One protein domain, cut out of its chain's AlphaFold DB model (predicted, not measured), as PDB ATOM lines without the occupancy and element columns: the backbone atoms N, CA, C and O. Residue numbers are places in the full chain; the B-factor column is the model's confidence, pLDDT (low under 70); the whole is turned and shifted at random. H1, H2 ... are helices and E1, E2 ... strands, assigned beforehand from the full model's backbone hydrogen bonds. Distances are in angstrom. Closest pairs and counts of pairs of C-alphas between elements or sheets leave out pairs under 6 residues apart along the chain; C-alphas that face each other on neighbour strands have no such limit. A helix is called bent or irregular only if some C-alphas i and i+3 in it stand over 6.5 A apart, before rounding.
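Overview. This is residues 957 to 1136 of the 1195 residues of an uncharacterized protein of Hyaloscypha variabilis F (UniProt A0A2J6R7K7). What does the domain look like? A small, strongly twisted sheet stands near the middle; the kinked helix H3 crosses one face, H4 sits by edge strand E4, and the long loop of residues 1079 to 1107 passes on the side away from H3. H2 and H5 lie far out. What is it made of? The 180 printed residues run E1 H1 E2 E3 H2 H3 E4 H4 H5; the class is mixed helices and strands, with 81 residues in named elements, under half. The mixed sheet has the order E3 E2 E1 E4. The whole is compact, radius of gyration of the C-alphas 16.8 A, spanning 48 by 40 by 33 A.

Arrangement. How does the sheet begin? E1, residues 957 to 963, and E2, residues 992 to 1000, are antiparallel neighbours, with N 960 and O 995 within hydrogen-bond range at 2.9 A. H1, residues 967 to 972, is on the sheet, its closest C-alphas to E2 being Ala 967 and Val 993, 5.3 A. E3, residues 1007 to 1009, forms a hairpin with E2, with N 998 and O 1009 2.8 A apart. What follows? H2, residues 1013 to 1024, only grazes the sheet and touches H3, residues 1030 to 1049, by Ile 1014 and Lys 1030, the closest C-alphas, 6.0 A, only just about perpendicular at 72 degrees. H3 has a kink of 89 degrees near residue 1043 and runs across the strands, 82 degrees to E2 on the local plane, at a height over the sheet of 9.2 A. E4, residues 1075 to 1078, is parallel to E1, with N 1076 and O 959 2.8 A apart, and E3, H2, H3 and E4 make a split strand-helix-strand unit, two strands running the same way with E2 and E1 between them, its crossover right-handed. Where are the last helices? H4, residues 1108 to 1116, only grazes the sheet and touches residues 1046 to 1049 of H3, the closest C-alphas being Phe 1049 and Ala 1116, 4.8 A. H5, residues 1124 to 1134, is not on the sheet and is apart from H4. Are the helix backbones whole? Every O i to N i+4 pair is within hydrogen-bond range in H1 and H4, against 6 of 8 in H2, 12 of 16 in H3 and 4 of 7 in H5. H2, H3 and H5 are irregular: C-alphas 1015 and 1018 are 7.3 A apart, 1043 and 1046 9.8 A, 1128 and 1131 7.7 A.

Along the chain. Where do the ends lie? E1 begins at C-alpha 957 (27.978, 6.622, 27.261), and H5 ends at C-alpha 1134 (45.189, 16.714, 38.674). How long are the longer elements? E2 measures 24.8 A from first to last C-alpha, H3 21.6 A and E1 20.5 A.

Size, cuts and confidence. How far does it reach? The two C-alphas farthest apart, Gly 1025 and Asp 1135, are 48.7 A apart, and the printed part has no cut. Which links are long, and where is confidence low? The long links are H1 to E2, H3 to E4 and E4 to H4. The mean pLDDT of the printed part is 76.8, with residues 1048 to 1068, 1080 to 1106 and 1128 to 1136 under 70.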
ATOM      1  N   ASN A 957      27.973   6.284  28.683       91.81
ATOM      2  CA  ASN A 957      27.978   6.622  27.261       91.81
ATOM      3  C   ASN A 957      27.614   8.108  27.081       91.81
ATOM      4  O   ASN A 957      26.828   8.654  27.858       91.81
ATOM      5  N   TYR A 958      28.189   8.754  26.072       93.12
ATOM      6  CA  TYR A 958      28.037  10.175  25.764       93.12
ATOM      7  C   TYR A 958      28.163  10.437  24.258       93.12
ATOM      8  O   TYR A 958      28.656   9.593  23.509       93.12
ATOM      9  N   LEU A 959      27.763  11.634  23.824       93.12
ATOM     10  CA  LEU A 959      28.178  12.189  22.534       93.12
ATOM     11  C   LEU A 959      29.252  13.256  22.753       93.12
ATOM     12  O   LEU A 959      29.243  13.982  23.746       93.12
ATOM     13  N   LYS A 960      30.180  13.358  21.811       90.69
ATOM     14  CA  LYS A 960      31.298  14.301  21.819       90.69
ATOM     15  C   LYS A 960      31.378  14.939  20.444       90.69
ATOM     16  O   LYS A 960      31.618  14.243  19.465       90.69
ATOM     17  N   CYS A 961      31.146  16.238  20.380       91.12
ATOM     18  CA  CYS A 961      30.966  16.994  19.153       91.12
ATOM     19  C   CYS A 961      32.040  18.074  19.037       91.12
ATOM     20  O   CYS A 961      32.367  18.736  20.021       91.12
ATOM     21  N   SER A 962      32.591  18.245  17.842       88.19
ATOM     22  CA  SER A 962      33.654  19.211  17.562       88.19
ATOM     23  C   SER A 962      33.578  19.667  16.115       88.19
ATOM     24  O   SER A 962      33.409  18.827  15.228       88.19
ATOM     25  N   HIS A 963      33.786  20.956  15.874       89.12
ATOM     26  CA  HIS A 963      34.036  21.468  14.528       89.12
ATOM     27  C   HIS A 963      35.395  20.949  14.038       89.12
ATOM     28  O   HIS A 963      36.362  20.984  14.798       89.12
ATOM     29  N   ARG A 964      35.459  20.438  12.805       86.00
ATOM     30  CA  ARG A 964      36.642  19.850  12.158       86.00
ATOM     31  C   ARG A 964      36.602  20.082  10.649       86.00
ATOM     32  O   ARG A 964      35.540  20.019  10.039       86.00
ATOM     33  N   GLU A 965      37.760  20.294  10.026       89.62
ATOM     34  CA  GLU A 965      37.845  20.494   8.566       89.62
ATOM     35  C   GLU A 965      37.563  19.205   7.765       89.62
ATOM     36  O   GLU A 965      37.068  19.272   6.645       89.62
ATOM     37  N   ASP A 966      37.820  18.031   8.353       87.94
ATOM     38  CA  ASP A 966      37.619  16.708   7.742       87.94
ATOM     39  C   ASP A 966      36.255  16.066   8.071       87.94
ATOM     40  O   ASP A 966      36.020  14.900   7.749       87.94
ATOM     41  N   ALA A 967      35.344  16.802   8.716       89.69
ATOM     42  CA  ALA A 967      34.040  16.293   9.146       89.69
ATOM     43  C   ALA A 967      33.233  15.661   8.000       89.69
ATOM     44  O   ALA A 967      32.753  14.536   8.143       89.69
ATOM     45  N   VAL A 968      33.156  16.334   6.845       90.31
ATOM     46  CA  VAL A 968      32.463  15.821   5.651       90.31
ATOM     47  C   VAL A 968      33.046  14.478   5.203       90.31
ATOM     48  O   VAL A 968      32.293  13.523   5.052       90.31
ATOM     49  N   GLU A 969      34.375  14.376   5.062       90.00
ATOM     50  CA  GLU A 969      35.061  13.137   4.656       90.00
ATOM     51  C   GLU A 969      34.732  11.989   5.621       90.00
ATOM     52  O   GLU A 969      34.298  10.914   5.202       90.00
ATOM     53  N   LYS A 970      34.843  12.245   6.931       85.56
ATOM     54  CA  LYS A 970      34.537  11.259   7.973       85.56
ATOM     55  C   LYS A 970      33.088  10.795   7.979       85.56
ATOM     56  O   LYS A 970      32.842   9.629   8.271       85.56
ATOM     57  N   CYS A 971      32.147  11.683   7.684       86.38
ATOM     58  CA  CYS A 971      30.724  11.360   7.649       86.38
ATOM     59  C   CYS A 971      30.284  10.710   6.327       86.38
ATOM     60  O   CYS A 971      29.212  10.112   6.286       86.38
ATOM     61  N   THR A 972      31.103  10.779   5.269       88.56
ATOM     62  CA  THR A 972      30.896  10.021   4.020       88.56
ATOM     63  C   THR A 972      31.524   8.623   4.015       88.56
ATOM     64  O   THR A 972      31.226   7.839   3.117       88.56
ATOM     65  N   ASN A 973      32.375   8.290   4.992       86.88
ATOM     66  CA  ASN A 973      33.059   6.997   5.069       86.88
ATOM     67  C   ASN A 973      32.219   5.944   5.821       86.88
ATOM     68  O   ASN A 973      31.726   6.190   6.918       86.88
ATOM     69  N   ASP A 974      32.112   4.738   5.256       80.75
ATOM     70  CA  ASP A 974      31.272   3.627   5.741       80.75
ATOM     71  C   ASP A 974      32.027   2.571   6.578       80.75
ATOM     72  O   ASP A 974      31.439   1.603   7.067       80.75
ATOM     73  N   GLY A 975      33.340   2.742   6.757       83.75
ATOM     74  CA  GLY A 975      34.192   1.803   7.490       83.75
ATOM     75  C   GLY A 975      33.840   1.670   8.979       83.75
ATOM     76  O   GLY A 975      33.323   2.594   9.602       83.75
ATOM     77  N   LEU A 976      34.198   0.532   9.588       76.50
ATOM     78  CA  LEU A 976      33.875   0.212  10.992       76.50
ATOM     79  C   LEU A 976      34.325   1.299  11.992       76.50
ATOM     80  O   LEU A 976      33.614   1.602  12.944       76.50
ATOM     81  N   GLU A 977      35.469   1.947  11.752       75.88
ATOM     82  CA  GLU A 977      35.980   3.045  12.592       75.88
ATOM     83  C   GLU A 977      35.128   4.336  12.536       75.88
ATOM     84  O   GLU A 977      35.245   5.189  13.416       75.88
ATOM     85  N   TYR A 978      34.230   4.456  11.550       81.50
ATOM     86  CA  TYR A 978      33.263   5.549  11.396       81.50
ATOM     87  C   TYR A 978      31.866   5.188  11.930       81.50
ATOM     88  O   TYR A 978      31.015   6.067  12.037       81.50
ATOM     89  N   GLN A 979      31.608   3.943  12.362       85.50
ATOM     90  CA  GLN A 979      30.292   3.548  12.899       85.50
ATOM     91  C   GLN A 979      29.884   4.331  14.153       85.50
ATOM     92  O   GLN A 979      28.697   4.526  14.396       85.50
ATOM     93  N   GLN A 980      30.848   4.817  14.936       87.81
ATOM     94  CA  GLN A 980      30.600   5.670  16.102       87.81
ATOM     95  C   GLN A 980      30.437   7.158  15.738       87.81
ATOM     96  O   GLN A 980      30.160   7.973  16.614       87.81
ATOM     97  N   ILE A 981      30.626   7.536  14.472       90.50
ATOM     98  CA  ILE A 981      30.619   8.920  13.990       90.50
ATOM     99  C   ILE A 981      29.283   9.235  13.294       90.50
ATOM    100  O   ILE A 981      28.647   8.371  12.679       90.50
ATOM    101  N   TYR A 982      28.839  10.487  13.421       92.94
ATOM    102  CA  TYR A 982      27.790  11.091  12.601       92.94
ATOM    103  C   TYR A 982      27.994  12.613  12.506       92.94
ATOM    104  O   TYR A 982      28.551  13.237  13.414       92.94
ATOM    105  N   CYS A 983      27.520  13.223  11.422       94.56
ATOM    106  CA  CYS A 983      27.422  14.676  11.298       94.56
ATOM    107  C   CYS A 983      25.966  15.069  11.579       94.56
ATOM    108  O   CYS A 983      25.094  14.656  10.814       94.56
ATOM    109  N   PRO A 984      25.660  15.824  12.651       94.25
ATOM    110  CA  PRO A 984      24.288  16.233  12.949       94.25
ATOM    111  C   PRO A 984      23.695  17.197  11.916       94.25
ATOM    112  O   PRO A 984      22.480  17.231  11.741       94.25
ATOM    113  N   GLU A 985      24.537  18.029  11.298       94.19
ATOM    114  CA  GLU A 985      24.126  19.233  10.567       94.19
ATOM    115  C   GLU A 985      24.959  19.467   9.289       94.19
ATOM    116  O   GLU A 985      25.456  20.569   9.078       94.19
ATOM    117  N   PRO A 986      25.120  18.471   8.394       93.62
ATOM    118  CA  PRO A 986      26.037  18.564   7.250       93.62
ATOM    119  C   PRO A 986      25.714  19.697   6.254       93.62
ATOM    120  O   PRO A 986      26.575  20.069   5.462       93.62
ATOM    121  N   GLU A 987      24.496  20.247   6.282       94.94
ATOM    122  CA  GLU A 987      24.073  21.375   5.440       94.94
ATOM    123  C   GLU A 987      24.297  22.751   6.097       94.94
ATOM    124  O   GLU A 987      24.665  23.705   5.412       94.94
ATOM    125  N   THR A 988      24.065  22.870   7.411       95.88
ATOM    126  CA  THR A 988      24.136  24.140   8.162       95.88
ATOM    127  C   THR A 988      25.483  24.357   8.845       95.88
ATOM    128  O   THR A 988      25.947  25.495   8.922       95.88
ATOM    129  N   ASP A 989      26.132  23.283   9.291       94.75
ATOM    130  CA  ASP A 989      27.505  23.258   9.782       94.75
ATOM    131  C   ASP A 989      28.235  21.995   9.271       94.75
ATOM    132  O   ASP A 989      28.355  20.998   9.990       94.75
ATOM    133  N   PRO A 990      28.778  22.029   8.038       94.06
ATOM    134  CA  PRO A 990      29.549  20.920   7.472       94.06
ATOM    135  C   PRO A 990      30.862  20.634   8.219       94.06
ATOM    136  O   PRO A 990      31.544  19.669   7.875       94.06
ATOM    137  N   THR A 991      31.245  21.448   9.211       93.19
ATOM    138  CA  THR A 991      32.412  21.183  10.064       93.19
ATOM    139  C   THR A 991      32.044  20.410  11.328       93.19
ATOM    140  O   THR A 991      32.910  19.777  11.928       93.19
ATOM    141  N   LEU A 992      30.782  20.437  11.762       93.12
ATOM    142  CA  LEU A 992      30.373  19.803  13.007       93.12
ATOM    143  C   LEU A 992      30.265  18.286  12.837       93.12
ATOM    144  O   LEU A 992      29.334  17.767  12.221       93.12
ATOM    145  N   VAL A 993      31.195  17.566  13.463       92.31
ATOM    146  CA  VAL A 993      31.173  16.105  13.555       92.31
ATOM    147  C   VAL A 993      31.083  15.667  15.010       92.31
ATOM    148  O   VAL A 993      31.762  16.194  15.896       92.31
ATOM    149  N   CYS A 994      30.234  14.677  15.253       93.00
ATOM    150  CA  CYS A 994      30.000  14.091  16.558       93.00
ATOM    151  C   CYS A 994      30.414  12.617  16.568       93.00
ATOM    152  O   CYS A 994      30.099  11.850  15.662       93.00
ATOM    153  N   GLN A 995      31.088  12.208  17.636       91.19
ATOM    154  CA  GLN A 995      31.409  10.824  17.947       91.19
ATOM    155  C   GLN A 995      30.597  10.391  19.174       91.19
ATOM    156  O   GLN A 995      30.648  11.038  20.223       91.19
ATOM    157  N   ALA A 996      29.858   9.292  19.054       92.94
ATOM    158  CA  ALA A 996      29.365   8.550  20.202       92.94
ATOM    159  C   ALA A 996      30.529   7.808  20.864       92.94
ATOM    160  O   ALA A 996      31.411   7.271  20.196       92.94
ATOM    161  N   GLY A 997      30.555   7.793  22.188       91.25
ATOM    162  CA  GLY A 997      31.639   7.174  22.930       91.25
ATOM    163  C   GLY A 997      31.224   6.819  24.340       91.25
ATOM    164  O   GLY A 997      30.139   7.160  24.812       91.25
ATOM    165  N   ARG A 998      32.107   6.110  25.027       89.44
ATOM    166  CA  ARG A 998      31.888   5.639  26.382       89.44
ATOM    167  C   ARG A 998      33.145   5.800  27.205       89.44
ATOM    168  O   ARG A 998      34.243   5.502  26.741       89.44
ATOM    169  N   TRP A 999      32.990   6.217  28.459       87.12
ATOM    170  CA  TRP A 999      34.130   6.279  29.361       87.12
ATOM    171  C   TRP A 999      34.348   4.954  30.100       87.12
ATOM    172  O   TRP A 999      33.542   4.544  30.941       87.12
ATOM    173  N   TYR A1000      35.473   4.299  29.817       86.50
ATOM    174  CA  TYR A1000      35.944   3.130  30.546       86.50
ATOM    175  C   TYR A1000      36.619   3.551  31.855       86.50
ATOM    176  O   TYR A1000      37.717   4.117  31.877       86.50
ATOM    177  N   PHE A1001      35.966   3.259  32.979       83.12
ATOM    178  CA  PHE A1001      36.509   3.524  34.308       83.12
ATOM    179  C   PHE A1001      37.405   2.382  34.783       83.12
ATOM    180  O   PHE A1001      36.913   1.349  35.228       83.12
ATOM    181  N   SER A1002      38.719   2.604  34.777       83.25
ATOM    182  CA  SER A1002      39.697   1.784  35.501       83.25
ATOM    183  C   SER A1002      40.461   2.623  36.525       83.25
ATOM    184  O   SER A1002      40.610   3.836  36.379       83.25
ATOM    185  N   LYS A1003      40.975   1.955  37.563       80.19
ATOM    186  CA  LYS A1003      41.870   2.540  38.574       80.19
ATOM    187  C   LYS A1003      43.234   2.964  38.010       80.19
ATOM    188  O   LYS A1003      43.893   3.780  38.647       80.19
ATOM    189  N   THR A1004      43.657   2.416  36.869       80.38
ATOM    190  CA  THR A1004      44.983   2.663  36.266       80.38
ATOM    191  C   THR A1004      44.927   3.196  34.841       80.38
ATOM    192  O   THR A1004      45.713   4.071  34.507       80.38
ATOM    193  N   ASP A1005      43.993   2.715  34.018       81.62
ATOM    194  CA  ASP A1005      43.954   3.008  32.579       81.62
ATOM    195  C   ASP A1005      42.537   3.429  32.182       81.62
ATOM    196  O   ASP A1005      41.808   2.708  31.501       81.62
ATOM    197  N   ALA A1006      42.097   4.578  32.690       81.50
ATOM    198  CA  ALA A1006      40.819   5.174  32.319       81.50
ATOM    199  C   ALA A1006      40.901   5.735  30.885       81.50
ATOM    200  O   ALA A1006      41.852   6.454  30.570       81.50
ATOM    201  N   HIS A1007      39.950   5.394  30.011       84.75
ATOM    202  CA  HIS A1007      39.998   5.793  28.597       84.75
ATOM    203  C   HIS A1007      38.630   5.799  27.903       84.75
ATOM    204  O   HIS A1007      37.675   5.185  28.367       84.75
ATOM    205  N   GLU A1008      38.563   6.481  26.764       85.62
ATOM    206  CA  GLU A1008      37.457   6.422  25.803       85.62
ATOM    207  C   GLU A1008      37.432   5.060  25.074       85.62
ATOM    208  O   GLU A1008      38.478   4.601  24.604       85.62
ATOM    209  N   ILE A1009      36.254   4.430  24.995       86.94
ATOM    210  CA  ILE A1009      35.939   3.224  24.201       86.94
ATOM    211  C   ILE A1009      34.610   3.420  23.449       86.94
ATOM    212  O   ILE A1009      33.869   4.362  23.731       86.94
ATOM    213  N   ASP A1010      34.291   2.527  22.517       87.56
ATOM    214  CA  ASP A1010      33.105   2.638  21.658       87.56
ATOM    215  C   ASP A1010      31.777   2.396  22.406       87.56
ATOM    216  O   ASP A1010      31.690   1.599  23.352       87.56
ATOM    217  N   MET A1011      30.700   3.055  21.963       91.00
ATOM    218  CA  MET A1011      29.342   2.785  22.441       91.00
ATOM    219  C   MET A1011      28.795   1.522  21.759       91.00
ATOM    220  O   MET A1011      28.123   1.594  20.733       91.00
ATOM    221  N   VAL A1012      29.032   0.364  22.387       85.75
ATOM    222  CA  VAL A1012      28.553  -0.982  21.975       85.75
ATOM    223  C   VAL A1012      27.057  -1.025  21.613       85.75
ATOM    224  O   VAL A1012      26.623  -1.834  20.797       85.75
ATOM    225  N   ALA A1013      26.248  -0.132  22.187       89.12
ATOM    226  CA  ALA A1013      24.823  -0.065  21.895       89.12
ATOM    227  C   ALA A1013      24.494   0.320  20.438       89.12
ATOM    228  O   ALA A1013      23.414  -0.047  19.967       89.12
ATOM    229  N   ILE A1014      25.402   0.996  19.717       91.44
ATOM    230  CA  ILE A1014      25.218   1.374  18.303       91.44
ATOM    231  C   ILE A1014      24.984   0.154  17.409       91.44
ATOM    232  O   ILE A1014      24.078   0.181  16.581       91.44
ATOM    233  N   ASP A1015      25.705  -0.944  17.626       89.88
ATOM    234  CA  ASP A1015      25.551  -2.162  16.814       89.88
ATOM    235  C   ASP A1015      24.308  -2.976  17.218       89.88
ATOM    236  O   ASP A1015      23.833  -3.855  16.493       89.88
ATOM    237  N   SER A1016      23.765  -2.686  18.402       91.25
ATOM    238  CA  SER A1016      22.638  -3.407  18.992       91.25
ATOM    239  C   SER A1016      21.276  -2.768  18.704       91.25
ATOM    240  O   SER A1016      20.268  -3.478  18.701       91.25
ATOM    241  N   ILE A1017      21.228  -1.450  18.461       93.00
ATOM    242  CA  ILE A1017      19.995  -0.649  18.498       93.00
ATOM    243  C   ILE A1017      18.940  -1.125  17.496       93.00
ATOM    244  O   ILE A1017      17.795  -1.383  17.871       93.00
ATOM    245  N   SER A1018      19.336  -1.330  16.240       93.81
ATOM    246  CA  SER A1018      18.435  -1.773  15.172       93.81
ATOM    247  C   SER A1018      17.973  -3.218  15.387       93.81
ATOM    248  O   SER A1018      16.834  -3.563  15.077       93.81
ATOM    249  N   LYS A1019      18.819  -4.066  15.995       94.31
ATOM    250  CA  LYS A1019      18.475  -5.451  16.356       94.31
ATOM    251  C   LYS A1019      17.497  -5.510  17.532       94.31
ATOM    252  O   LYS A1019      16.568  -6.311  17.497       94.31
ATOM    253  N   PHE A1020      17.687  -4.663  18.544       94.50
ATOM    254  CA  PHE A1020      16.757  -4.496  19.662       94.50
ATOM    255  C   PHE A1020      15.398  -3.974  19.174       94.50
ATOM    256  O   PHE A1020      14.361  -4.535  19.520       94.50
ATOM    257  N   GLY A1021      15.399  -2.965  18.297       93.94
ATOM    258  CA  GLY A1021      14.178  -2.460  17.670       93.94
ATOM    259  C   GLY A1021      13.421  -3.551  16.915       93.94
ATOM    260  O   GLY A1021      12.272  -3.849  17.247       93.94
ATOM    261  N   ALA A1022      14.091  -4.218  15.970       94.44
ATOM    262  CA  ALA A1022      13.501  -5.294  15.174       94.44
ATOM    263  C   ALA A1022      12.955  -6.458  16.024       94.44
ATOM    264  O   ALA A1022      11.913  -7.019  15.687       94.44
ATOM    265  N   MET A1023      13.609  -6.802  17.140       94.56
ATOM    266  CA  MET A1023      13.172  -7.875  18.044       94.56
ATOM    267  C   MET A1023      11.845  -7.570  18.759       94.56
ATOM    268  O   MET A1023      11.089  -8.493  19.062       94.56
ATOM    269  N   HIS A1024      11.553  -6.294  19.020       93.50
ATOM    270  CA  HIS A1024      10.383  -5.869  19.798       93.50
ATOM    271  C   HIS A1024       9.343  -5.077  18.981       93.50
ATOM    272  O   HIS A1024       8.360  -4.591  19.541       93.50
ATOM    273  N   GLY A1025       9.531  -4.978  17.659       93.62
ATOM    274  CA  GLY A1025       8.611  -4.309  16.731       93.62
ATOM    275  C   GLY A1025       8.810  -2.795  16.590       93.62
ATOM    276  O   GLY A1025       7.969  -2.125  15.991       93.62
ATOM    277  N   PHE A1026       9.905  -2.234  17.109       94.25
ATOM    278  CA  PHE A1026      10.222  -0.812  16.969       94.25
ATOM    279  C   PHE A1026      11.095  -0.562  15.733       94.25
ATOM    280  O   PHE A1026      12.153  -1.172  15.568       94.25
ATOM    281  N   LYS A1027      10.703   0.402  14.892       94.06
ATOM    282  CA  LYS A1027      11.577   0.956  13.847       94.06
ATOM    283  C   LYS A1027      12.637   1.849  14.511       94.06
ATOM    284  O   LYS A1027      12.451   3.055  14.624       94.06
ATOM    285  N   PHE A1028      13.710   1.244  15.025       94.62
ATOM    286  CA  PHE A1028      14.895   1.966  15.498       94.62
ATOM    287  C   PHE A1028      16.021   1.880  14.470       94.62
ATOM    288  O   PHE A1028      16.361   0.796  14.002       94.62
ATOM    289  N   ASN A1029      16.632   3.028  14.200       93.19
ATOM    290  CA  ASN A1029      17.869   3.172  13.452       93.19
ATOM    291  C   ASN A1029      18.918   3.862  14.346       93.19
ATOM    292  O   ASN A1029      18.571   4.637  15.243       93.19
ATOM    293  N   LYS A1030      20.201   3.584  14.095       92.81
ATOM    294  CA  LYS A1030      21.343   4.254  14.729       92.81
ATOM    295  C   LYS A1030      21.310   5.756  14.446       92.81
ATOM    296  O   LYS A1030      21.441   6.546  15.378       92.81
ATOM    297  N   ASP A1031      21.155   6.149  13.186       92.12
ATOM    298  CA  ASP A1031      21.326   7.555  12.808       92.12
ATOM    299  C   ASP A1031      20.157   8.411  13.317       92.12
ATOM    300  O   ASP A1031      20.395   9.460  13.912       92.12
ATOM    301  N   ASP A1032      18.921   7.898  13.257       92.94
ATOM    302  CA  ASP A1032      17.746   8.486  13.921       92.94
ATOM    303  C   ASP A1032      17.984   8.676  15.430       92.94
ATOM    304  O   ASP A1032      17.651   9.721  15.989       92.94
ATOM    305  N   MET A1033      18.574   7.677  16.103       94.31
ATOM    306  CA  MET A1033      18.894   7.745  17.533       94.31
ATOM    307  C   MET A1033      19.895   8.866  17.833       94.31
ATOM    308  O   MET A1033      19.689   9.625  18.781       94.31
ATOM    309  N   LEU A1034      20.960   8.994  17.039       94.50
ATOM    310  CA  LEU A1034      21.988  10.021  17.231       94.50
ATOM    311  C   LEU A1034      21.467  11.428  16.894       94.50
ATOM    312  O   LEU A1034      21.710  12.367  17.655       94.50
ATOM    313  N   ALA A1035      20.681  11.566  15.824       94.12
ATOM    314  CA  ALA A1035      20.015  12.815  15.460       94.12
ATOM    315  C   ALA A1035      18.996  13.261  16.527       94.12
ATOM    316  O   ALA A1035      18.943  14.437  16.883       94.12
ATOM    317  N   GLU A1036      18.230  12.331  17.104       93.88
ATOM    318  CA  GLU A1036      17.295  12.615  18.199       93.88
ATOM    319  C   GLU A1036      18.024  13.017  19.493       93.88
ATOM    320  O   GLU A1036      17.610  13.969  20.164       93.88
ATOM    321  N   MET A1037      19.146  12.361  19.816       93.88
ATOM    322  CA  MET A1037      20.022  12.767  20.924       93.88
ATOM    323  C   MET A1037      20.558  14.191  20.727       93.88
ATOM    324  O   MET A1037      20.529  14.983  21.673       93.88
ATOM    325  N   TRP A1038      20.986  14.545  19.509       95.06
ATOM    326  CA  TRP A1038      21.429  15.901  19.175       95.06
ATOM    327  C   TRP A1038      20.304  16.930  19.264       95.06
ATOM    328  O   TRP A1038      20.472  17.967  19.901       95.06
ATOM    329  N   ALA A1039      19.134  16.649  18.689       93.12
ATOM    330  CA  ALA A1039      17.984  17.551  18.732       93.12
ATOM    331  C   ALA A1039      17.532  17.830  20.179       93.12
ATOM    332  O   ALA A1039      17.256  18.976  20.546       93.12
ATOM    333  N   ASN A1040      17.528  16.803  21.033       90.81
ATOM    334  CA  ASN A1040      17.218  16.954  22.453       90.81
ATOM    335  C   ASN A1040      18.316  17.706  23.225       90.81
ATOM    336  O   ASN A1040      17.989  18.485  24.124       90.81
ATOM    337  N   TYR A1041      19.589  17.552  22.842       92.38
ATOM    338  CA  TYR A1041      20.674  18.390  23.353       92.38
ATOM    339  C   TYR A1041      20.536  19.856  22.916       92.38
ATOM    340  O   TYR A1041      20.559  20.730  23.778       92.38
ATOM    341  N   LYS A1042      20.304  20.155  21.632       92.56
ATOM    342  CA  LYS A1042      20.089  21.537  21.163       92.56
ATOM    343  C   LYS A1042      18.917  22.214  21.874       92.56
ATOM    344  O   LYS A1042      19.016  23.382  22.233       92.56
ATOM    345  N   ARG A1043      17.822  21.482  22.119       88.31
ATOM    346  CA  ARG A1043      16.618  22.032  22.766       88.31
ATOM    347  C   ARG A1043      16.802  22.350  24.257       88.31
ATOM    348  O   ARG A1043      16.192  23.303  24.730       88.31
ATOM    349  N   LEU A1044      17.583  21.564  25.013       85.69
ATOM    350  CA  LEU A1044      17.604  21.638  26.493       85.69
ATOM    351  C   LEU A1044      19.003  21.628  27.149       85.69
ATOM    352  O   LEU A1044      19.138  21.880  28.353       85.69
ATOM    353  N   GLY A1045      20.048  21.324  26.385       90.25
ATOM    354  CA  GLY A1045      21.413  21.098  26.851       90.25
ATOM    355  C   GLY A1045      21.546  19.948  27.859       90.25
ATOM    356  O   GLY A1045      20.611  19.209  28.162       90.25
ATOM    357  N   ASN A1046      22.717  19.846  28.487       89.00
ATOM    358  CA  ASN A1046      22.984  18.838  29.524       89.00
ATOM    359  C   ASN A1046      22.189  19.026  30.836       89.00
ATOM    360  O   ASN A1046      22.234  18.162  31.708       89.00
ATOM    361  N   GLY A1047      21.440  20.126  31.003       80.31
ATOM    362  CA  GLY A1047      20.662  20.390  32.229       80.31
ATOM    363  C   GLY A1047      19.533  19.380  32.489       80.31
ATOM    364  O   GLY A1047      19.030  19.280  33.608       80.31
ATOM    365  N   VAL A1048      19.171  18.608  31.463       69.50
ATOM    366  CA  VAL A1048      18.162  17.543  31.467       69.50
ATOM    367  C   VAL A1048      18.431  16.453  32.514       69.50
ATOM    368  O   VAL A1048      17.498  15.965  33.157       69.50
ATOM    369  N   PHE A1049      19.699  16.085  32.701       66.12
ATOM    370  CA  PHE A1049      20.107  14.890  33.446       66.12
ATOM    371  C   PHE A1049      20.112  15.057  34.973       66.12
ATOM    372  O   PHE A1049      20.278  14.073  35.694       66.12
ATOM    373  N   ASN A1050      19.886  16.270  35.490       57.94
ATOM    374  CA  ASN A1050      20.013  16.597  36.915       57.94
ATOM    375  C   ASN A1050      18.815  16.096  37.764       57.94
ATOM    376  O   ASN A1050      18.119  16.869  38.421       57.94
ATOM    377  N   GLY A1051      18.553  14.783  37.742       53.16
ATOM    378  CA  GLY A1051      17.612  14.082  38.631       53.16
ATOM    379  C   GLY A1051      16.114  14.315  38.371       53.16
ATOM    380  O   GLY A1051      15.289  13.903  39.190       53.16
ATOM    381  N   LYS A1052      15.757  14.976  37.260       50.91
ATOM    382  CA  LYS A1052      14.374  15.345  36.879       50.91
ATOM    383  C   LYS A1052      13.740  14.472  35.781       50.91
ATOM    384  O   LYS A1052      12.577  14.692  35.429       50.91
ATOM    385  N   TYR A1053      14.476  13.508  35.233       47.91
ATOM    386  CA  TYR A1053      13.914  12.469  34.361       47.91
ATOM    387  C   TYR A1053      13.116  11.443  35.185       47.91
ATOM    388  O   TYR A1053      13.321  11.334  36.397       47.91
ATOM    389  N   GLY A1054      12.132  10.776  34.573       41.03
ATOM    390  CA  GLY A1054      11.145   9.912  35.250       41.03
ATOM    391  C   GLY A1054      10.138  10.639  36.168       41.03
ATOM    392  O   GLY A1054       8.971  10.263  36.220       41.03
ATOM    393  N   LYS A1055      10.543  11.710  36.868       46.88
ATOM    394  CA  LYS A1055       9.735  12.355  37.928       46.88
ATOM    395  C   LYS A1055       8.593  13.255  37.454       46.88
ATOM    396  O   LYS A1055       7.568  13.316  38.122       46.88
ATOM    397  N   GLU A1056       8.797  13.991  36.366       45.78
ATOM    398  CA  GLU A1056       7.852  15.027  35.898       45.78
ATOM    399  C   GLU A1056       7.131  14.598  34.602       45.78
ATOM    400  O   GLU A1056       6.086  15.130  34.262       45.78
ATOM    401  N   ALA A1057       7.652  13.583  33.903       41.97
ATOM    402  CA  ALA A1057       7.390  13.349  32.482       41.97
ATOM    403  C   ALA A1057       6.294  12.310  32.166       41.97
ATOM    404  O   ALA A1057       6.278  11.778  31.056       41.97
ATOM    405  N   PHE A1058       5.411  11.921  33.097       47.97
ATOM    406  CA  PHE A1058       4.498  10.799  32.811       47.97
ATOM    407  C   PHE A1058       3.339  11.148  31.870       47.97
ATOM    408  O   PHE A1058       2.993  10.334  31.017       47.97
ATOM    409  N   LEU A1059       2.779  12.354  32.007       47.62
ATOM    410  CA  LEU A1059       1.590  12.823  31.282       47.62
ATOM    411  C   LEU A1059       1.728  14.287  30.797       47.62
ATOM    412  O   LEU A1059       0.731  14.954  30.531       47.62
ATOM    413  N   GLU A1060       2.964  14.789  30.647       46.50
ATOM    414  CA  GLU A1060       3.231  16.067  29.965       46.50
ATOM    415  C   GLU A1060       2.879  15.938  28.467       46.50
ATOM    416  O   GLU A1060       3.646  15.396  27.672       46.50
ATOM    417  N   LEU A1061       1.689  16.419  28.094       41.69
ATOM    418  CA  LEU A1061       1.179  16.425  26.714       41.69
ATOM    419  C   LEU A1061       1.623  17.654  25.895       41.69
ATOM    420  O   LEU A1061       1.476  17.650  24.677       41.69
ATOM    421  N   ASP A1062       2.181  18.687  26.537       46.41
ATOM    422  CA  ASP A1062       2.772  19.868  25.880       46.41
ATOM    423  C   ASP A1062       4.140  19.484  25.282       46.41
ATOM    424  O   ASP A1062       5.179  19.682  25.903       46.41
ATOM    425  N   VAL A1063       4.135  18.850  24.102       46.38
ATOM    426  CA  VAL A1063       5.305  18.202  23.460       46.38
ATOM    427  C   VAL A1063       6.524  19.131  23.321       46.38
ATOM    428  O   VAL A1063       7.672  18.670  23.365       46.38
ATOM    429  N   GLU A1064       6.281  20.432  23.174       47.75
ATOM    430  CA  GLU A1064       7.302  21.466  22.999       47.75
ATOM    431  C   GLU A1064       8.063  21.748  24.300       47.75
ATOM    432  O   GLU A1064       9.301  21.766  24.294       47.75
ATOM    433  N   LYS A1065       7.332  21.924  25.413       52.94
ATOM    434  CA  LYS A1065       7.881  22.312  26.730       52.94
ATOM    435  C   LYS A1065       8.152  21.136  27.666       52.94
ATOM    436  O   LYS A1065       8.974  21.267  28.574       52.94
ATOM    437  N   ALA A1066       7.473  20.010  27.459       55.75
ATOM    438  CA  ALA A1066       7.739  18.757  28.149       55.75
ATOM    439  C   ALA A1066       9.211  18.372  27.998       55.75
ATOM    440  O   ALA A1066       9.829  18.610  26.950       55.75
ATOM    441  N   LYS A1067       9.770  17.683  29.000       61.50
ATOM    442  CA  LYS A1067      11.035  16.991  28.724       61.50
ATOM    443  C   LYS A1067      10.794  15.948  27.634       61.50
ATOM    444  O   LYS A1067       9.734  15.317  27.629       61.50
ATOM    445  N   PRO A1068      11.753  15.740  26.715       55.91
ATOM    446  CA  PRO A1068      11.643  14.669  25.749       55.91
ATOM    447  C   PRO A1068      11.345  13.346  26.445       55.91
ATOM    448  O   PRO A1068      11.822  13.074  27.542       55.91
ATOM    449  N   ARG A1069      10.570  12.519  25.759       70.94
ATOM    450  CA  ARG A1069      10.543  11.079  25.970       70.94
ATOM    451  C   ARG A1069      11.058  10.503  24.666       70.94
ATOM    452  O   ARG A1069      10.375  10.612  23.648       70.94
ATOM    453  N   GLY A1070      12.306  10.065  24.676       86.19
ATOM    454  CA  GLY A1070      13.092   9.972  23.458       86.19
ATOM    455  C   GLY A1070      14.565   9.731  23.745       86.19
ATOM    456  O   GLY A1070      14.988   9.698  24.907       86.19
ATOM    457  N   PHE A1071      15.340   9.549  22.683       92.38
ATOM    458  CA  PHE A1071      16.769   9.313  22.810       92.38
ATOM    459  C   PHE A1071      17.503  10.586  23.256       92.38
ATOM    460  O   PHE A1071      17.288  11.675  22.722       92.38
ATOM    461  N   HIS A1072      18.345  10.456  24.280       91.44
ATOM    462  CA  HIS A1072      19.106  11.550  24.879       91.44
ATOM    463  C   HIS A1072      20.424  11.020  25.473       91.44
ATOM    464  O   HIS A1072      20.460   9.949  26.068       91.44
ATOM    465  N   LEU A1073      21.517  11.769  25.343       92.94
ATOM    466  CA  LEU A1073      22.791  11.473  26.011       92.94
ATOM    467  C   LEU A1073      23.414  12.757  26.563       92.94
ATOM    468  O   LEU A1073      23.082  13.839  26.076       92.94
ATOM    469  N   PRO A1074      24.309  12.666  27.563       93.00
ATOM    470  CA  PRO A1074      25.212  13.760  27.877       93.00
ATOM    471  C   PRO A1074      26.030  14.074  26.621       93.00
ATOM    472  O   PRO A1074      26.658  13.178  26.054       93.00
ATOM    473  N   VAL A1075      26.001  15.325  26.173       92.81
ATOM    474  CA  VAL A1075      26.744  15.779  24.991       92.81
ATOM    475  C   VAL A1075      27.836  16.737  25.432       92.81
ATOM    476  O   VAL A1075      27.618  17.583  26.291       92.81
ATOM    477  N   CYS A1076      29.022  16.590  24.870       90.25
ATOM    478  CA  CYS A1076      30.163  17.456  25.111       90.25
ATOM    479  C   CYS A1076      30.501  18.135  23.780       90.25
ATOM    480  O   CYS A1076      31.042  17.489  22.883       90.25
ATOM    481  N   LEU A1077      30.099  19.396  23.620       89.19
ATOM    482  CA  LEU A1077      30.419  20.212  22.452       89.19
ATOM    483  C   LEU A1077      31.749  20.946  22.679       89.19
ATOM    484  O   LEU A1077      32.083  21.339  23.798       89.19
ATOM    485  N   TYR A1078      32.520  21.118  21.607       83.12
ATOM    486  CA  TYR A1078      33.768  21.867  21.622       83.12
ATOM    487  C   TYR A1078      33.861  22.798  20.415       83.12
ATOM    488  O   TYR A1078      33.976  22.350  19.275       83.12
ATOM    489  N   GLU A1079      33.802  24.101  20.697       77.31
ATOM    490  CA  GLU A1079      33.799  25.180  19.700       77.31
ATOM    491  C   GLU A1079      35.186  25.407  19.055       77.31
ATOM    492  O   GLU A1079      35.279  25.928  17.946       77.31
ATOM    493  N   GLU A1080      36.279  25.019  19.724       69.69
ATOM    494  CA  GLU A1080      37.654  25.323  19.299       69.69
ATOM    495  C   GLU A1080      38.306  24.150  18.538       69.69
ATOM    496  O   GLU A1080      38.555  23.077  19.084       69.69
ATOM    497  N   ASN A1081      38.662  24.372  17.272       52.81
ATOM    498  CA  ASN A1081      39.179  23.343  16.351       52.81
ATOM    499  C   ASN A1081      40.708  23.073  16.493       52.81
ATOM    500  O   ASN A1081      41.290  22.327  15.715       52.81
ATOM    501  N   GLU A1082      41.410  23.679  17.465       54.09
ATOM    502  CA  GLU A1082      42.890  23.606  17.531       54.09
ATOM    503  C   GLU A1082      43.457  22.258  18.022       54.09
ATOM    504  O   GLU A1082      44.617  21.938  17.748       54.09
ATOM    505  N   TYR A1083      42.677  21.447  18.745       52.47
ATOM    506  CA  TYR A1083      43.136  20.128  19.194       52.47
ATOM    507  C   TYR A1083      42.894  19.060  18.128       52.47
ATOM    508  O   TYR A1083      41.874  18.371  18.152       52.47
ATOM    509  N   ASP A1084      43.881  18.869  17.241       47.88
ATOM    510  CA  ASP A1084      43.871  17.761  16.282       47.88
ATOM    511  C   ASP A1084      43.712  16.413  17.001       47.88
ATOM    512  O   ASP A1084      44.626  15.856  17.629       47.88
ATOM    513  N   VAL A1085      42.504  15.874  16.869       51.59
ATOM    514  CA  VAL A1085      42.128  14.601  17.459       51.59
ATOM    515  C   VAL A1085      42.830  13.446  16.736       51.59
ATOM    516  O   VAL A1085      43.101  12.443  17.387       51.59
ATOM    517  N   HIS A1086      43.214  13.559  15.453       45.53
ATOM    518  CA  HIS A1086      43.879  12.475  14.706       45.53
ATOM    519  C   HIS A1086      45.245  12.089  15.266       45.53
ATOM    520  O   HIS A1086      45.534  10.894  15.372       45.53
ATOM    521  N   HIS A1087      46.078  13.057  15.667       46.19
ATOM    522  CA  HIS A1087      47.374  12.739  16.279       46.19
ATOM    523  C   HIS A1087      47.249  11.917  17.573       46.19
ATOM    524  O   HIS A1087      48.218  11.264  17.966       46.19
ATOM    525  N   HIS A1088      46.057  11.880  18.183       45.00
ATOM    526  CA  HIS A1088      45.736  11.057  19.350       45.00
ATOM    527  C   HIS A1088      44.757   9.897  19.055       45.00
ATOM    528  O   HIS A1088      44.744   8.936  19.812       45.00
ATOM    529  N   GLN A1089      44.008   9.924  17.944       43.25
ATOM    530  CA  GLN A1089      43.064   8.890  17.478       43.25
ATOM    531  C   GLN A1089      43.711   7.862  16.530       43.25
ATOM    532  O   GLN A1089      43.078   7.366  15.599       43.25
ATOM    533  N   ARG A1090      44.974   7.477  16.754       46.06
ATOM    534  CA  ARG A1090      45.459   6.222  16.152       46.06
ATOM    535  C   ARG A1090      44.662   5.069  16.785       46.06
ATOM    536  O   ARG A1090      44.552   5.086  18.007       46.06
ATOM    537  N   PRO A1091      44.200   4.031  16.060       44.75
ATOM    538  CA  PRO A1091      43.373   2.950  16.635       44.75
ATOM    539  C   PRO A1091      43.988   2.146  17.804       44.75
ATOM    540  O   PRO A1091      43.336   1.296  18.398       44.75
ATOM    541  N   TRP A1092      45.257   2.389  18.144       46.56
ATOM    542  CA  TRP A1092      45.964   1.817  19.297       46.56
ATOM    543  C   TRP A1092      46.401   2.863  20.341       46.56
ATOM    544  O   TRP A1092      47.107   2.525  21.293       46.56
ATOM    545  N   TRP A1093      46.029   4.134  20.165       45.66
ATOM    546  CA  TRP A1093      46.197   5.213  21.139       45.66
ATOM    547  C   TRP A1093      44.859   5.445  21.835       45.66
ATOM    548  O   TRP A1093      44.010   6.208  21.390       45.66
ATOM    549  N   LYS A1094      44.689   4.761  22.967       54.28
ATOM    550  CA  LYS A1094      43.610   5.048  23.910       54.28
ATOM    551  C   LYS A1094      43.640   6.522  24.290       54.28
ATOM    552  O   LYS A1094      44.677   7.026  24.725       54.28
ATOM    553  N   ASN A1095      42.497   7.191  24.208       54.66
ATOM    554  CA  ASN A1095      42.390   8.580  24.630       54.66
ATOM    555  C   ASN A1095      42.345   8.644  26.170       54.66
ATOM    556  O   ASN A1095      41.280   8.664  26.777       54.66
ATOM    557  N   TRP A1096      43.520   8.627  26.813       53.00
ATOM    558  CA  TRP A1096      43.710   8.729  28.276       53.00
ATOM    559  C   TRP A1096      43.339  10.108  28.853       53.00
ATOM    560  O   TRP A1096      43.414  10.347  30.058       53.00
ATOM    561  N   ASN A1097      42.983  11.047  27.984       57.22
ATOM    562  CA  ASN A1097      42.610  12.405  28.328       57.22
ATOM    563  C   ASN A1097      41.098  12.414  28.624       57.22
ATOM    564  O   ASN A1097      40.320  12.056  27.745       57.22
ATOM    565  N   PHE A1098      40.677  12.813  29.827       54.41
ATOM    566  CA  PHE A1098      39.311  12.597  30.329       54.41
ATOM    567  C   PHE A1098      38.310  13.719  29.982       54.41
ATOM    568  O   PHE A1098      38.415  14.808  30.547       54.41
ATOM    569  N   PRO A1099      37.275  13.418  29.171       58.66
ATOM    570  CA  PRO A1099      37.457  13.300  27.725       58.66
ATOM    571  C   PRO A1099      38.185  14.554  27.207       58.66
ATOM    572  O   PRO A1099      37.761  15.674  27.489       58.66
ATOM    573  N   ALA A1100      39.277  14.369  26.455       50.06
ATOM    574  CA  ALA A1100      40.244  15.417  26.079       50.06
ATOM    575  C   ALA A1100      39.636  16.740  25.597       50.06
ATOM    576  O   ALA A1100      40.225  17.801  25.776       50.06
ATOM    577  N   THR A1101      38.507  16.611  24.910       57.50
ATOM    578  CA  THR A1101      37.898  17.600  24.036       57.50
ATOM    579  C   THR A1101      36.759  18.363  24.689       57.50
ATOM    580  O   THR A1101      36.244  19.259  24.052       57.50
ATOM    581  N   CYS A1102      36.338  18.082  25.927       65.25
ATOM    582  CA  CYS A1102      35.206  18.807  26.536       65.25
ATOM    583  C   CYS A1102      35.577  20.214  27.047       65.25
ATOM    584  O   CYS A1102      35.039  20.686  28.051       65.25
ATOM    585  N   GLY A1103      36.527  20.867  26.370       61.75
ATOM    586  CA  GLY A1103      37.032  22.201  26.656       61.75
ATOM    587  C   GLY A1103      37.542  22.400  28.084       61.75
ATOM    588  O   GLY A1103      38.012  21.492  28.775       61.75
ATOM    589  N   ASN A1104      37.451  23.645  28.540       63.59
ATOM    590  CA  ASN A1104      37.802  24.016  29.901       63.59
ATOM    591  C   ASN A1104      36.761  23.468  30.895       63.59
ATOM    592  O   ASN A1104      35.621  23.914  30.903       63.59
ATOM    593  N   HIS A1105      37.172  22.587  31.810       60.50
ATOM    594  CA  HIS A1105      36.338  22.040  32.893       60.50
ATOM    595  C   HIS A1105      35.630  23.087  33.784       60.50
ATOM    596  O   HIS A1105      34.684  22.739  34.493       60.50
ATOM    597  N   ALA A1106      36.072  24.350  33.775       60.25
ATOM    598  CA  ALA A1106      35.405  25.463  34.452       60.25
ATOM    599  C   ALA A1106      34.239  26.086  33.647       60.25
ATOM    600  O   ALA A1106      33.512  26.922  34.186       60.25
ATOM    601  N   ALA A1107      34.048  25.706  32.380       71.50
ATOM    602  CA  ALA A1107      32.938  26.161  31.554       71.50
ATOM    603  C   ALA A1107      31.600  25.585  32.044       71.50
ATOM    604  O   ALA A1107      31.505  24.447  32.514       71.50
ATOM    605  N   ASN A1108      30.533  26.376  31.903       78.25
ATOM    606  CA  ASN A1108      29.197  25.989  32.361       78.25
ATOM    607  C   ASN A1108      28.648  24.753  31.630       78.25
ATOM    608  O   ASN A1108      27.872  24.006  32.225       78.25
ATOM    609  N   GLU A1109      29.032  24.523  30.371       78.56
ATOM    610  CA  GLU A1109      28.646  23.308  29.650       78.56
ATOM    611  C   GLU A1109      29.376  22.082  30.199       78.56
ATOM    612  O   GLU A1109      28.711  21.149  30.644       78.56
ATOM    613  N   THR A1110      30.711  22.109  30.271       80.44
ATOM    614  CA  THR A1110      31.521  20.998  30.793       80.44
ATOM    615  C   THR A1110      31.121  20.625  32.215       80.44
ATOM    616  O   THR A1110      31.041  19.443  32.547       80.44
ATOM    617  N   LYS A1111      30.768  21.611  33.054       82.19
ATOM    618  CA  LYS A1111      30.178  21.347  34.371       82.19
ATOM    619  C   LYS A1111      28.858  20.569  34.267       82.19
ATOM    620  O   LYS A1111      28.723  19.553  34.943       82.19
ATOM    621  N   LYS A1112      27.900  21.011  33.439       85.25
ATOM    622  CA  LYS A1112      26.615  20.305  33.249       85.25
ATOM    623  C   LYS A1112      26.808  18.912  32.636       85.25
ATOM    624  O   LYS A1112      26.122  17.986  33.042       85.25
ATOM    625  N   PHE A1113      27.743  18.744  31.701       88.25
ATOM    626  CA  PHE A1113      28.124  17.447  31.130       88.25
ATOM    627  C   PHE A1113      28.658  16.494  32.212       88.25
ATOM    628  O   PHE A1113      28.225  15.347  32.318       88.25
ATOM    629  N   MET A1114      29.546  16.986  33.080       84.56
ATOM    630  CA  MET A1114      30.081  16.208  34.199       84.56
ATOM    631  C   MET A1114      29.015  15.911  35.264       84.56
ATOM    632  O   MET A1114      29.028  14.827  35.839       84.56
ATOM    633  N   GLU A1115      28.062  16.812  35.520       83.50
ATOM    634  CA  GLU A1115      26.878  16.513  36.341       83.50
ATOM    635  C   GLU A1115      26.016  15.410  35.700       83.50
ATOM    636  O   GLU A1115      25.726  14.412  36.360       83.50
ATOM    637  N   ALA A1116      25.710  15.532  34.405       84.06
ATOM    638  CA  ALA A1116      24.904  14.586  33.635       84.06
ATOM    639  C   ALA A1116      25.487  13.164  33.602       84.06
ATOM    640  O   ALA A1116      24.767  12.184  33.781       84.06
ATOM    641  N   MET A1117      26.809  13.052  33.464       84.19
ATOM    642  CA  MET A1117      27.546  11.784  33.509       84.19
ATOM    643  C   MET A1117      27.680  11.184  34.926       84.19
ATOM    644  O   MET A1117      28.268  10.114  35.094       84.19
ATOM    645  N   SER A1118      27.171  11.852  35.972       81.38
ATOM    646  CA  SER A1118      27.414  11.517  37.391       81.38
ATOM    647  C   SER A1118      28.899  11.573  37.806       81.38
ATOM    648  O   SER A1118      29.368  10.789  38.638       81.38
ATOM    649  N   LEU A1119      29.633  12.529  37.229       77.88
ATOM    650  CA  LEU A1119      31.076  12.782  37.373       77.88
ATOM    651  C   LEU A1119      31.394  14.174  37.933       77.88
ATOM    652  O   LEU A1119      32.521  14.657  37.795       77.88
ATOM    653  N   SER A1120      30.421  14.829  38.574       78.50
ATOM    654  CA  SER A1120      30.635  16.116  39.238       78.50
ATOM    655  C   SER A1120      31.831  16.041  40.209       78.50
ATOM    656  O   SER A1120      32.086  14.965  40.767       78.50
ATOM    657  N   PRO A1121      32.565  17.144  40.465       74.19
ATOM    658  CA  PRO A1121      33.770  17.124  41.310       74.19
ATOM    659  C   PRO A1121      33.560  16.580  42.735       74.19
ATOM    660  O   PRO A1121      34.495  16.136  43.403       74.19
ATOM    661  N   GLU A1122      32.316  16.588  43.217       76.06
ATOM    662  CA  GLU A1122      31.943  16.040  44.521       76.06
ATOM    663  C   GLU A1122      31.728  14.516  44.510       76.06
ATOM    664  O   GLU A1122      31.809  13.884  45.570       76.06
ATOM    665  N   SER A1123      31.507  13.909  43.343       73.25
ATOM    666  CA  SER A1123      31.245  12.475  43.196       73.25
ATOM    667  C   SER A1123      32.445  11.607  43.602       73.25
ATOM    668  O   SER A1123      33.611  11.958  43.402       73.25
ATOM    669  N   LEU A1124      32.165  10.418  44.148       70.50
ATOM    670  CA  LEU A1124      33.204   9.428  44.459       70.50
ATOM    671  C   LEU A1124      33.918   8.927  43.190       70.50
ATOM    672  O   LEU A1124      35.106   8.625  43.244       70.50
ATOM    673  N   LYS A1125      33.213   8.899  42.049       71.88
ATOM    674  CA  LYS A1125      33.752   8.501  40.741       71.88
ATOM    675  C   LYS A1125      34.834   9.482  40.285       71.88
ATOM    676  O   LYS A1125      35.975   9.056  40.118       71.88
ATOM    677  N   HIS A1126      34.526  10.784  40.247       72.81
ATOM    678  CA  HIS A1126      35.504  11.845  39.966       72.81
ATOM    679  C   HIS A1126      36.703  11.791  40.922       72.81
ATOM    680  O   HIS A1126      37.847  11.855  40.491       72.81
ATOM    681  N   LYS A1127      36.464  11.591  42.224       70.50
ATOM    682  CA  LYS A1127      37.534  11.478  43.233       70.50
ATOM    683  C   LYS A1127      38.415  10.233  43.061       70.50
ATOM    684  O   LYS A1127      39.579  10.266  43.451       70.50
ATOM    685  N   SER A1128      37.898   9.153  42.474       65.25
ATOM    686  CA  SER A1128      38.686   7.955  42.146       65.25
ATOM    687  C   SER A1128      39.514   8.106  40.862       65.25
ATOM    688  O   SER A1128      40.593   7.523  40.767       65.25
ATOM    689  N   THR A1129      39.057   8.937  39.920       64.25
ATOM    690  CA  THR A1129      39.789   9.322  38.701       64.25
ATOM    691  C   THR A1129      40.541  10.653  38.832       64.25
ATOM    692  O   THR A1129      41.151  11.100  37.875       64.25
ATOM    693  N   ASP A1130      40.594  11.264  40.021       62.53
ATOM    694  CA  ASP A1130      41.232  12.566  40.307       62.53
ATOM    695  C   ASP A1130      42.669  12.683  39.752       62.53
ATOM    696  O   ASP A1130      43.108  13.748  39.330       62.53
ATOM    697  N   TRP A1131      43.401  11.571  39.642       61.66
ATOM    698  CA  TRP A1131      44.724  11.544  39.015       61.66
ATOM    699  C   TRP A1131      44.727  11.896  37.510       61.66
ATOM    700  O   TRP A1131      45.678  12.539  37.072       61.66
ATOM    701  N   THR A1132      43.679  11.585  36.731       59.34
ATOM    702  CA  THR A1132      43.567  12.028  35.321       59.34
ATOM    703  C   THR A1132      43.269  13.525  35.201       59.34
ATOM    704  O   THR A1132      43.584  14.133  34.179       59.34
ATOM    705  N   PHE A1133      42.682  14.135  36.238       58.94
ATOM    706  CA  PHE A1133      42.352  15.564  36.271       58.94
ATOM    707  C   PHE A1133      43.492  16.430  36.847       58.94
ATOM    708  O   PHE A1133      43.776  17.512  36.328       58.94
ATOM    709  N   ARG A1134      44.181  15.957  37.895       50.94
ATOM    710  CA  ARG A1134      45.189  16.714  38.674       50.94
ATOM    711  C   ARG A1134      46.334  17.310  37.868       50.94
ATOM    712  O   ARG A1134      46.790  18.401  38.203       50.94
ATOM    713  N   ASP A1135      46.798  16.610  36.839       46.12
ATOM    714  CA  ASP A1135      47.927  17.063  36.021       46.12
ATOM    715  C   ASP A1135      47.505  18.023  34.891       46.12
ATOM    716  O   ASP A1135      48.360  18.501  34.146       46.12
ATOM    717  N   ARG A1136      46.202  18.334  34.764       48.16
ATOM    718  CA  ARG A1136      45.652  19.192  33.694       48.16
ATOM    719  C   ARG A1136      44.770  20.345  34.164       48.16
ATOM    720  O   ARG A1136      44.549  21.270  33.390       48.16
TER     721      ARG A1136